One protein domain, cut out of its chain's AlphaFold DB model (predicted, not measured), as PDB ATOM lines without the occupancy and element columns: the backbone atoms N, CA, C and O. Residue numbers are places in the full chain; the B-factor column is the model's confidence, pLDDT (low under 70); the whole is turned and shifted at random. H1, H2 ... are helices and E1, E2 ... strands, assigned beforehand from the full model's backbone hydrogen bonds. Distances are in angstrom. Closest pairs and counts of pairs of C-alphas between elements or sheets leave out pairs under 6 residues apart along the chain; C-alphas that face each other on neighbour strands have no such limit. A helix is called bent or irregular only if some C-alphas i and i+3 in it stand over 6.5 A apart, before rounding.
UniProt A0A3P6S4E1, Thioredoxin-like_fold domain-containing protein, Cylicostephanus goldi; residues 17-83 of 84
ATOM      1  N   LYS A  17      43.492 -31.026 -33.945       95.50
ATOM      2  CA  LYS A  17      42.407 -30.434 -33.155       95.50
ATOM      3  C   LYS A  17      42.780 -30.205 -31.693       95.50
ATOM      4  O   LYS A  17      42.232 -29.301 -31.073       95.50
ATOM      5  N   ILE A  18      43.704 -30.991 -31.138       94.69
ATOM      6  CA  ILE A  18      44.164 -30.823 -29.753       94.69
ATOM      7  C   ILE A  18      44.782 -29.426 -29.575       94.69
ATOM      8  O   ILE A  18      44.399 -28.697 -28.662       94.69
ATOM      9  N   GLN A  19      45.682 -29.025 -30.480       95.00
ATOM     10  CA  GLN A  19      46.356 -27.723 -30.419       95.00
ATOM     11  C   GLN A  19      45.453 -26.570 -30.861       95.00
ATOM     12  O   GLN A  19      45.502 -25.485 -30.276       95.00
ATOM     13  N   GLU A  20      44.584 -26.801 -31.848       96.25
ATOM     14  CA  GLU A  20      43.585 -25.813 -32.271       96.25
ATOM     15  C   GLU A  20      42.644 -25.442 -31.118       96.25
ATOM     16  O   GLU A  20      42.404 -24.261 -30.867       96.25
ATOM     17  N   LEU A  21      42.143 -26.435 -30.375       94.38
ATOM     18  CA  LEU A  21      41.261 -26.207 -29.229       94.38
ATOM     19  C   LEU A  21      42.011 -25.574 -28.056       94.38
ATOM     20  O   LEU A  21      41.490 -24.633 -27.453       94.38
ATOM     21  N   ALA A  22      43.231 -26.033 -27.759       94.12
ATOM     22  CA  ALA A  22      44.063 -25.422 -26.725       94.12
ATOM     23  C   ALA A  22      44.288 -23.928 -27.011       94.12
ATOM     24  O   ALA A  22      44.079 -23.094 -26.133       94.12
ATOM     25  N   THR A  23      44.596 -23.577 -28.262       95.62
ATOM     26  CA  THR A  23      44.780 -22.184 -28.689       95.62
ATOM     27  C   THR A  23      43.470 -21.396 -28.647       95.62
ATOM     28  O   THR A  23      43.424 -20.323 -28.048       95.62
ATOM     29  N   LYS A  24      42.382 -21.936 -29.219       94.31
ATOM     30  CA  LYS A  24      41.058 -21.286 -29.262       94.31
ATOM     31  C   LYS A  24      40.573 -20.888 -27.872       94.31
ATOM     32  O   LYS A  24      40.031 -19.799 -27.686       94.31
ATOM     33  N   TYR A  25      40.752 -21.776 -26.901       94.69
ATOM     34  CA  TYR A  25      40.291 -21.529 -25.547       94.69
ATOM     35  C   TYR A  25      41.359 -20.926 -24.626       94.69
ATOM     36  O   TYR A  25      41.014 -20.467 -23.538       94.69
ATOM     37  N   GLY A  26      42.611 -20.809 -25.075       94.62
ATOM     38  CA  GLY A  26      43.703 -20.204 -24.308       94.62
ATOM     39  C   GLY A  26      44.225 -21.099 -23.180       94.62
ATOM     40  O   GLY A  26      44.556 -20.604 -22.106       94.62
ATOM     41  N   VAL A  27      44.268 -22.415 -23.396       95.31
ATOM     42  CA  VAL A  27      44.820 -23.384 -22.440       95.31
ATOM     43  C   VAL A  27      46.347 -23.361 -22.522       95.31
ATOM     44  O   VAL A  27      46.927 -23.850 -23.486       95.31
ATOM     45  N   SER A  28      46.998 -22.817 -21.494       93.38
ATOM     46  CA  SER A  28      48.465 -22.748 -21.382       93.38
ATOM     47  C   SER A  28      49.073 -23.814 -20.462       93.38
ATOM     48  O   SER A  28      50.286 -24.006 -20.461       93.38
ATOM     49  N   GLY A  29      48.249 -24.516 -19.681       92.56
ATOM     50  CA  GLY A  29      48.697 -25.538 -18.740       92.56
ATOM     51  C   GLY A  29      47.576 -26.491 -18.338       92.56
ATOM     52  O   GLY A  29      46.394 -26.163 -18.436       92.56
ATOM     53  N   ILE A  30      47.963 -27.683 -17.882       92.19
ATOM     54  CA  ILE A  30      47.051 -28.733 -17.415       92.19
ATOM     55  C   ILE A  30      47.144 -28.892 -15.889       92.19
ATOM     56  O   ILE A  30      48.220 -28.681 -15.325       92.19
ATOM     57  N   PRO A  31      46.052 -29.275 -15.199       91.69
ATOM     58  CA  PRO A  31      44.722 -29.598 -15.731       91.69
ATOM     59  C   PRO A  31      43.843 -28.359 -16.003       91.69
ATOM     60  O   PRO A  31      43.818 -27.421 -15.200       91.69
ATOM     61  N   ALA A  32      43.064 -28.405 -17.093       93.38
ATOM     62  CA  ALA A  32      42.081 -27.391 -17.492       93.38
ATOM     63  C   ALA A  32      40.733 -28.045 -17.847       93.38
ATOM     64  O   ALA A  32      40.705 -29.104 -18.472       93.38
ATOM     65  N   LEU A  33      39.622 -27.409 -17.457       93.62
ATOM     66  CA  LEU A  33      38.260 -27.843 -17.778       93.62
ATOM     67  C   LEU A  33      37.464 -26.643 -18.281       93.62
ATOM     68  O   LEU A  33      37.323 -25.647 -17.571       93.62
ATOM     69  N   ILE A  34      36.940 -26.763 -19.496       94.88
ATOM     70  CA  ILE A  34      36.197 -25.708 -20.182       94.88
ATOM     71  C   ILE A  34      34.816 -26.242 -20.512       94.88
ATOM     72  O   ILE A  34      34.681 -27.332 -21.064       94.88
ATOM     73  N   ILE A  35      33.794 -25.473 -20.149       93.75
ATOM     74  CA  ILE A  35      32.399 -25.858 -20.323       93.75
ATOM     75  C   ILE A  35      31.836 -25.058 -21.488       93.75
ATOM     76  O   ILE A  35      31.861 -23.824 -21.496       93.75
ATOM     77  N   ILE A  36      31.311 -25.782 -22.469       95.44
ATOM     78  CA  ILE A  36      30.683 -25.227 -23.662       95.44
ATOM     79  C   ILE A  36      29.278 -25.796 -23.808       95.44
ATOM     80  O   ILE A  36      28.979 -26.898 -23.350       95.44
ATOM     81  N   LYS A  37      28.407 -25.030 -24.451       94.69
ATOM     82  CA  LYS A  37      27.086 -25.491 -24.870       94.69
ATOM     83  C   LYS A  37      27.188 -26.287 -26.172       94.69
ATOM     84  O   LYS A  37      28.179 -26.197 -26.896       94.69
ATOM     85  N   ALA A  38      26.128 -27.025 -26.498       93.00
ATOM     86  CA  ALA A  38      26.033 -27.786 -27.747       93.00
ATOM     87  C   ALA A  38      26.095 -26.900 -29.009       93.00
ATOM     88  O   ALA A  38      26.524 -27.361 -30.061       93.00
ATOM     89  N   ASP A  39      25.721 -25.622 -28.894       93.50
ATOM     90  CA  ASP A  39      25.849 -24.610 -29.953       93.50
ATOM     91  C   ASP A  39      27.298 -24.101 -30.143       93.50
ATOM     92  O   ASP A  39      27.563 -23.270 -31.009       93.50
ATOM     93  N   GLY A  40      28.250 -24.582 -29.333       87.75
ATOM     94  CA  GLY A  40      29.651 -24.169 -29.353       87.75
ATOM     95  C   GLY A  40      29.944 -22.882 -28.578       87.75
ATOM     96  O   GLY A  40      31.102 -22.452 -28.542       87.75
ATOM     97  N   LYS A  41      28.938 -22.272 -27.936       93.12
ATOM     98  CA  LYS A  41      29.118 -21.087 -27.096       93.12
ATOM     99  C   LYS A  41      29.782 -21.463 -25.776       93.12
ATOM    100  O   LYS A  41      29.379 -22.402 -25.089       93.12
ATOM    101  N   GLU A  42      30.790 -20.687 -25.403       94.00
ATOM    102  CA  GLU A  42      31.482 -20.827 -24.129       94.00
ATOM    103  C   GLU A  42      30.576 -20.447 -22.953       94.00
ATOM    104  O   GLU A  42      29.909 -19.410 -22.978       94.00
ATOM    105  N   VAL A  43      30.557 -21.299 -21.928       94.31
ATOM    106  CA  VAL A  43      29.921 -21.013 -20.637       94.31
ATOM    107  C   VAL A  43      30.965 -20.499 -19.652       94.31
ATOM    108  O   VAL A  43      30.768 -19.449 -19.052       94.31
ATOM    109  N   THR A  44      32.074 -21.230 -19.491       93.19
ATOM    110  CA  THR A  44      33.179 -20.856 -18.595       93.19
ATOM    111  C   THR A  44      34.477 -21.551 -19.004       93.19
ATOM    112  O   THR A  44      34.476 -22.730 -19.375       93.19
ATOM    113  N   LYS A  45      35.601 -20.834 -18.890       93.62
ATOM    114  CA  LYS A  45      36.964 -21.396 -18.974       93.62
ATOM    115  C   LYS A  45      37.531 -21.789 -17.610       93.62
ATOM    116  O   LYS A  45      38.545 -22.476 -17.547       93.62
ATOM    117  N   ASN A  46      36.889 -21.363 -16.521       90.56
ATOM    118  CA  ASN A  46      37.316 -21.634 -15.149       90.56
ATOM    119  C   ASN A  46      36.634 -22.881 -14.560       90.56
ATOM    120  O   ASN A  46      36.570 -23.041 -13.344       90.56
ATOM    121  N   GLY A  47      36.157 -23.802 -15.402       91.44
ATOM    122  CA  GLY A  47      35.358 -24.945 -14.956       91.44
ATOM    123  C   GLY A  47      36.051 -25.790 -13.882       91.44
ATOM    124  O   GLY A  47      35.394 -26.301 -12.981       91.44
ATOM    125  N   ARG A  48      37.390 -25.885 -13.903       90.69
ATOM    126  CA  ARG A  48      38.159 -26.552 -12.837       90.69
ATOM    127  C   ARG A  48      37.945 -25.881 -11.478       90.69
ATOM    128  O   ARG A  48      37.743 -26.580 -10.485       90.69
ATOM    129  N   GLY A  49      38.051 -24.555 -11.424       89.06
ATOM    130  CA  GLY A  49      37.842 -23.783 -10.204       89.06
ATOM    131  C   GLY A  49      36.411 -23.932  -9.704       89.06
ATOM    132  O   GLY A  49      36.209 -24.227  -8.530       89.06
ATOM    133  N   ASP A  50      35.449 -23.840 -10.617       87.31
ATOM    134  CA  ASP A  50      34.023 -23.929 -10.309       87.31
ATOM    135  C   ASP A  50      33.673 -25.316  -9.720       87.31
ATOM    136  O   ASP A  50      33.059 -25.414  -8.660       87.31
ATOM    137  N   VAL A  51      34.160 -26.411 -10.319       85.06
ATOM    138  CA  VAL A  51      33.935 -27.780  -9.806       85.06
ATOM    139  C   VAL A  51      34.652 -28.027  -8.474       85.06
ATOM    140  O   VAL A  51      34.093 -28.655  -7.578       85.06
ATOM    141  N   THR A  52      35.887 -27.542  -8.329       81.75
ATOM    142  CA  THR A  52      36.721 -27.859  -7.157       81.75
ATOM    143  C   THR A  52      36.355 -27.005  -5.942       81.75
ATOM    144  O   THR A  52      36.301 -27.506  -4.820       81.75
ATOM    145  N   PHE A  53      36.125 -25.706  -6.140       68.25
ATOM    146  CA  PHE A  53      35.982 -24.746  -5.046       68.25
ATOM    147  C   PHE A  53      34.536 -24.365  -4.744       68.25
ATOM    148  O   PHE A  53      34.210 -24.216  -3.563       68.25
ATOM    149  N   ASP A  54      33.657 -24.215  -5.739       59.50
ATOM    150  CA  ASP A  54      32.288 -23.761  -5.451       59.50
ATOM    151  C   ASP A  54      31.464 -24.836  -4.744       59.50
ATOM    152  O   ASP A  54      30.619 -24.507  -3.907       59.50
ATOM    153  N   PHE A  55      31.762 -26.115  -4.988       58.56
ATOM    154  CA  PHE A  55      31.135 -27.215  -4.264       58.56
ATOM    155  C   PHE A  55      31.460 -27.162  -2.761       58.56
ATOM    156  O   PHE A  55      30.554 -27.126  -1.928       58.56
ATOM    157  N   CYS A  56      32.741 -27.033  -2.399       60.72
ATOM    158  CA  CYS A  56      33.152 -26.891  -1.000       60.72
ATOM    159  C   CYS A  56      32.661 -25.581  -0.372       60.72
ATOM    160  O   CYS A  56      32.272 -25.573   0.796       60.72
ATOM    161  N   ARG A  57      32.635 -24.471  -1.125       61.16
ATOM    162  CA  ARG A  57      32.160 -23.180  -0.608       61.16
ATOM    163  C   ARG A  57      30.674 -23.219  -0.264       61.16
ATOM    164  O   ARG A  57      30.309 -22.718   0.796       61.16
ATOM    165  N   ARG A  58      29.831 -23.813  -1.116       64.75
ATOM    166  CA  ARG A  58      28.387 -23.932  -0.858       64.75
ATOM    167  C   ARG A  58      28.099 -24.791   0.363       64.75
ATOM    168  O   ARG A  58      27.416 -24.321   1.265       64.75
ATOM    169  N   ILE A  59      28.700 -25.977   0.445       69.75
ATOM    170  CA  ILE A  59      28.531 -26.859   1.608       69.75
ATOM    171  C   ILE A  59      29.024 -26.178   2.893       69.75
ATOM    172  O   ILE A  59      28.343 -26.225   3.919       69.75
ATOM    173  N   ALA A  60      30.168 -25.486   2.848       70.69
ATOM    174  CA  ALA A  60      30.680 -24.748   3.999       70.69
ATOM    175  C   ALA A  60      29.775 -23.566   4.393       70.69
ATOM    176  O   ALA A  60      29.525 -23.359   5.579       70.69
ATOM    177  N   GLN A  61      29.255 -22.799   3.428       73.38
ATOM    178  CA  GLN A  61      28.342 -21.683   3.697       73.38
ATOM    179  C   GLN A  61      27.009 -22.158   4.272       73.38
ATOM    180  O   GLN A  61      26.561 -21.596   5.271       73.38
ATOM    181  N   GLU A  62      26.406 -23.194   3.694       77.44
ATOM    182  CA  GLU A  62      25.169 -23.799   4.196       77.44
ATOM    183  C   GLU A  62      25.369 -24.328   5.625       77.44
ATOM    184  O   GLU A  62      24.585 -24.019   6.524       77.44
ATOM    185  N   SER A  63      26.484 -25.021   5.881       75.69
ATOM    186  CA  SER A  63      26.833 -25.526   7.215       75.69
ATOM    187  C   SER A  63      27.025 -24.400   8.239       75.69
ATOM    188  O   SER A  63      26.511 -24.474   9.356       75.69
ATOM    189  N   LEU A  64      27.718 -23.316   7.867       77.38
ATOM    190  CA  LEU A  64      27.929 -22.154   8.738       77.38
ATOM    191  C   LEU A  64      26.635 -21.385   9.020       77.38
ATOM    192  O   LEU A  64      26.440 -20.901  10.137       77.38
ATOM    193  N   GLN A  65      25.752 -21.248   8.029       78.06
ATOM    194  CA  GLN A  65      24.446 -20.617   8.213       78.06
ATOM    195  C   GLN A  65      23.560 -21.448   9.141       78.06
ATOM    196  O   GLN A  65      22.993 -20.890  10.084       78.06
ATOM    197  N   ASN A  66      23.525 -22.770   8.951       79.00
ATOM    198  CA  ASN A  66      22.837 -23.685   9.858       79.00
ATOM    199  C   ASN A  66      23.375 -23.578  11.290       79.00
ATOM    200  O   ASN A  66      22.596 -23.418  12.229       79.00
ATOM    201  N   TRP A  67      24.697 -23.576  11.472       75.56
ATOM    202  CA  TRP A  67      25.309 -23.417  12.794       75.56
ATOM    203  C   TRP A  67      24.976 -22.059  13.444       75.56
ATOM    204  O   TRP A  67      24.624 -21.981  14.626       75.56
ATOM    205  N   ARG A  68      25.011 -20.963  12.675       76.75
ATOM    206  CA  ARG A  68      24.606 -19.627  13.152       76.75
ATOM    207  C   ARG A  68      23.126 -19.557  13.533       76.75
ATOM    208  O   ARG A  68      22.771 -18.827  14.455       76.75
ATOM    209  N   PHE A  69      22.261 -20.289  12.839       75.44
ATOM    210  CA  PHE A  69      20.842 -20.373  13.175       75.44
ATOM    211  C   PHE A  69      20.619 -21.165  14.473       75.44
ATOM    212  O   PHE A  69      19.931 -20.691  15.376       75.44
ATOM    213  N   GLN A  70      21.268 -22.324  14.610       69.75
ATOM    214  CA  GLN A  70      21.189 -23.169  15.806       69.75
ATOM    215  C   GLN A  70      21.725 -22.470  17.062       69.75
ATOM    216  O   GLN A  70      21.101 -22.542  18.118       69.75
ATOM    217  N   SER A  71      22.837 -21.738  16.951       72.44
ATOM    218  CA  SER A  71      23.400 -20.969  18.074       72.44
ATOM    219  C   SER A  71      22.494 -19.820  18.531       72.44
ATOM    220  O   SER A  71      22.452 -19.511  19.719       72.44
ATOM    221  N   LYS A  72      21.719 -19.222  17.618       79.69
ATOM    222  CA  LYS A  72      20.703 -18.211  17.951       79.69
ATOM    223  C   LYS A  72      19.396 -18.809  18.480       79.69
ATOM    224  O   LYS A  72      18.623 -18.083  19.100       79.69
ATOM    225  N   ASN A  73      19.137 -20.101  18.257       80.12
ATOM    226  CA  ASN A  73      17.933 -20.785  18.732       80.12
ATOM    227  C   ASN A  73      18.247 -22.161  19.365       80.12
ATOM    228  O   ASN A  73      17.976 -23.214  18.776       80.12
ATOM    229  N   PRO A  74      18.791 -22.174  20.597       73.75
ATOM    230  CA  PRO A  74      19.293 -23.391  21.240       73.75
ATOM    231  C   PRO A  74      18.210 -24.442  21.531       73.75
ATOM    232  O   PRO A  74      18.502 -25.638  21.551       73.75
ATOM    233  N   LYS A  75      16.942 -24.037  21.703       75.75
ATOM    234  CA  LYS A  75      15.822 -24.979  21.902       75.75
ATOM    235  C   LYS A  75      15.512 -25.780  20.632       75.75
ATOM    236  O   LYS A  75      15.257 -26.978  20.719       75.75
ATOM    237  N   ALA A  76      15.577 -25.136  19.465       69.62
ATOM    238  CA  ALA A  76      15.391 -25.798  18.173       69.62
ATOM    239  C   ALA A  76      16.565 -26.738  17.841       69.62
ATOM    240  O   ALA A  76      16.351 -27.839  17.338       69.62
ATOM    241  N   ALA A  77      17.795 -26.346  18.193       66.75
ATOM    242  CA  ALA A  77      18.986 -27.174  18.006       66.75
ATOM    243  C   ALA A  77      18.934 -28.480  18.824       66.75
ATOM    244  O   ALA A  77      19.225 -29.553  18.300       66.75
ATOM    245  N   LEU A  78      18.492 -28.405  20.086       66.25
ATOM    246  CA  LEU A  78      18.356 -29.580  20.952       66.25
ATOM    247  C   LEU A  78      17.287 -30.565  20.444       66.25
ATOM    248  O   LEU A  78      17.454 -31.773  20.581       66.25
ATOM    249  N   SER A  79      16.204 -30.061  19.846       69.38
ATOM    250  CA  SER A  79      15.171 -30.883  19.203       69.38
ATOM    251  C   SER A  79      15.718 -31.616  17.976       69.38
ATOM    252  O   SER A  79      15.475 -32.808  17.821       69.38
ATOM    253  N   ALA A  80      16.468 -30.917  17.120       67.06
ATOM    254  CA  ALA A  80      17.047 -31.496  15.911       67.06
ATOM    255  C   ALA A  80      18.085 -32.588  16.230       67.06
ATOM    256  O   ALA A  80      18.050 -33.647  15.616       67.06
ATOM    257  N   TRP A  81      18.945 -32.377  17.236       57.97
ATOM    258  CA  TRP A  81      19.937 -33.374  17.668       57.97
ATOM    259  C   TRP A  81      19.313 -34.635  18.279       57.97
ATOM    260  O   TRP A  81      19.861 -35.716  18.140       57.97
ATOM    261  N   LYS A  82      18.153 -34.517  18.931       69.56
ATOM    262  CA  LYS A  82      17.422 -35.672  19.481       69.56
ATOM    263  C   LYS A  82      16.653 -36.479  18.429       69.56
ATOM    264  O   LYS A  82      16.117 -37.529  18.766       69.56
ATOM    265  N   SER A  83      16.540 -35.958  17.207       61.84
ATOM    266  CA  SER A  83      15.748 -36.545  16.117       61.84
ATOM    267  C   SER A  83      16.612 -37.177  15.016       61.84
ATOM    268  O   SER A  83      16.058 -37.712  14.059       61.84
TER     269      SER A  83
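This is residues 17 to 83 of the 84 residues of the protein "Thioredoxin-like_fold domain-containing protein" of Cylicostephanus goldi (UniProt A0A3P6S4E1). Picture a rod with one long helix, H2, along its axis: a short helix, H3, turns off at a corner at one end, and at the other end a looped stretch leads out to a second short helix, H1. Between H1 and H2 the chain swings out near residue 30, then out to the opposite side near residue 37, and there folds back as a small loop in which the single strand E1 runs beside residues 35 to 36. The printed part has 67 residues with three named helices and one named strand, in the order H1, E1, H2, H3, and its class is mostly helix. It is extended, with a radius of gyration of the C-alphas of 20.6 A, and it spans 61 by 25 by 18 A along its three main axes.

Look first at H2, residues 47 to 72, the longest helix. It has a kink of 31 degrees near residue 54; it is neither bent nor irregular, but only just: C-alphas 52 and 55 are 6.3 A apart. Residues 52 to 65, which belong to H2, stand free, with no C-alpha 8 or more residues away along the chain within 10 A. Go on to H3, residues 74 to 81, and you will find that the two helices only just touch, and only at the corner by their link, with 3 pairs of C-alphas within 8 A. H2 touches H3 with residues 70 to 71 alone, and the closest C-alphas of the two are those of Gln 70 and Ala 77, 5.1 A apart. Their lines stand at a steep tilt of 58 degrees, and they run opposite ways. Now turn to the other end of H2, where E1, residues 42 to 44, comes just before it; these two meet only through their link. E1 pairs with no named strand, but residues 35 to 36 pair with its residues 42 to 44, antiparallel, as a stretch too short to be named. Before E1 in the chain comes H1, residues 17 to 25, which touches no helix: it is apart from H2 and from H3, and apart from E1 too. E1 and H3 are also apart. In the backbones of H1 and H3 each O i to N i+4 pair is within hydrogen-bond range; in H2 20 of 22 are.

Find C-alpha 47 of Gly 47 at (35.358, -24.945, -14.956); from there H2 runs for 26 residues and 36.6 A to C-alpha 72 at (20.703, -18.211, 17.951). H3 follows from Pro 74 to Trp 81, 10.6 A from first to last C-alpha, and ends at C-alpha 81 at (19.937, -33.374, 17.668). Go back to the first printed residue, Lys 17, whose C-alpha is at (42.407, -30.434, -33.155); here H1 begins, and it reaches Tyr 25 over 11.9 A. E1, from Glu 42 to Thr 44, measures 5.8 A.

The two C-alphas farthest apart are those of Lys 17 and Lys 75, 61.4 A apart, while the C-alphas of the first and last printed residues, Lys 17 and Ser 83, are 56.4 A apart. The printed part has no cut. The link from H1 to E1 is long, with 16 residues, 26 to 41, while the links from E1 to H2 and from H2 to H3 are tight. Read the B-factor column for the model's confidence: the mean pLDDT of the printed part is 82.4, and it is under 70 at residues 53 to 59, residue 70 and residues 76 to 83. H1 has a mean pLDDT of 95, H3 one of 68.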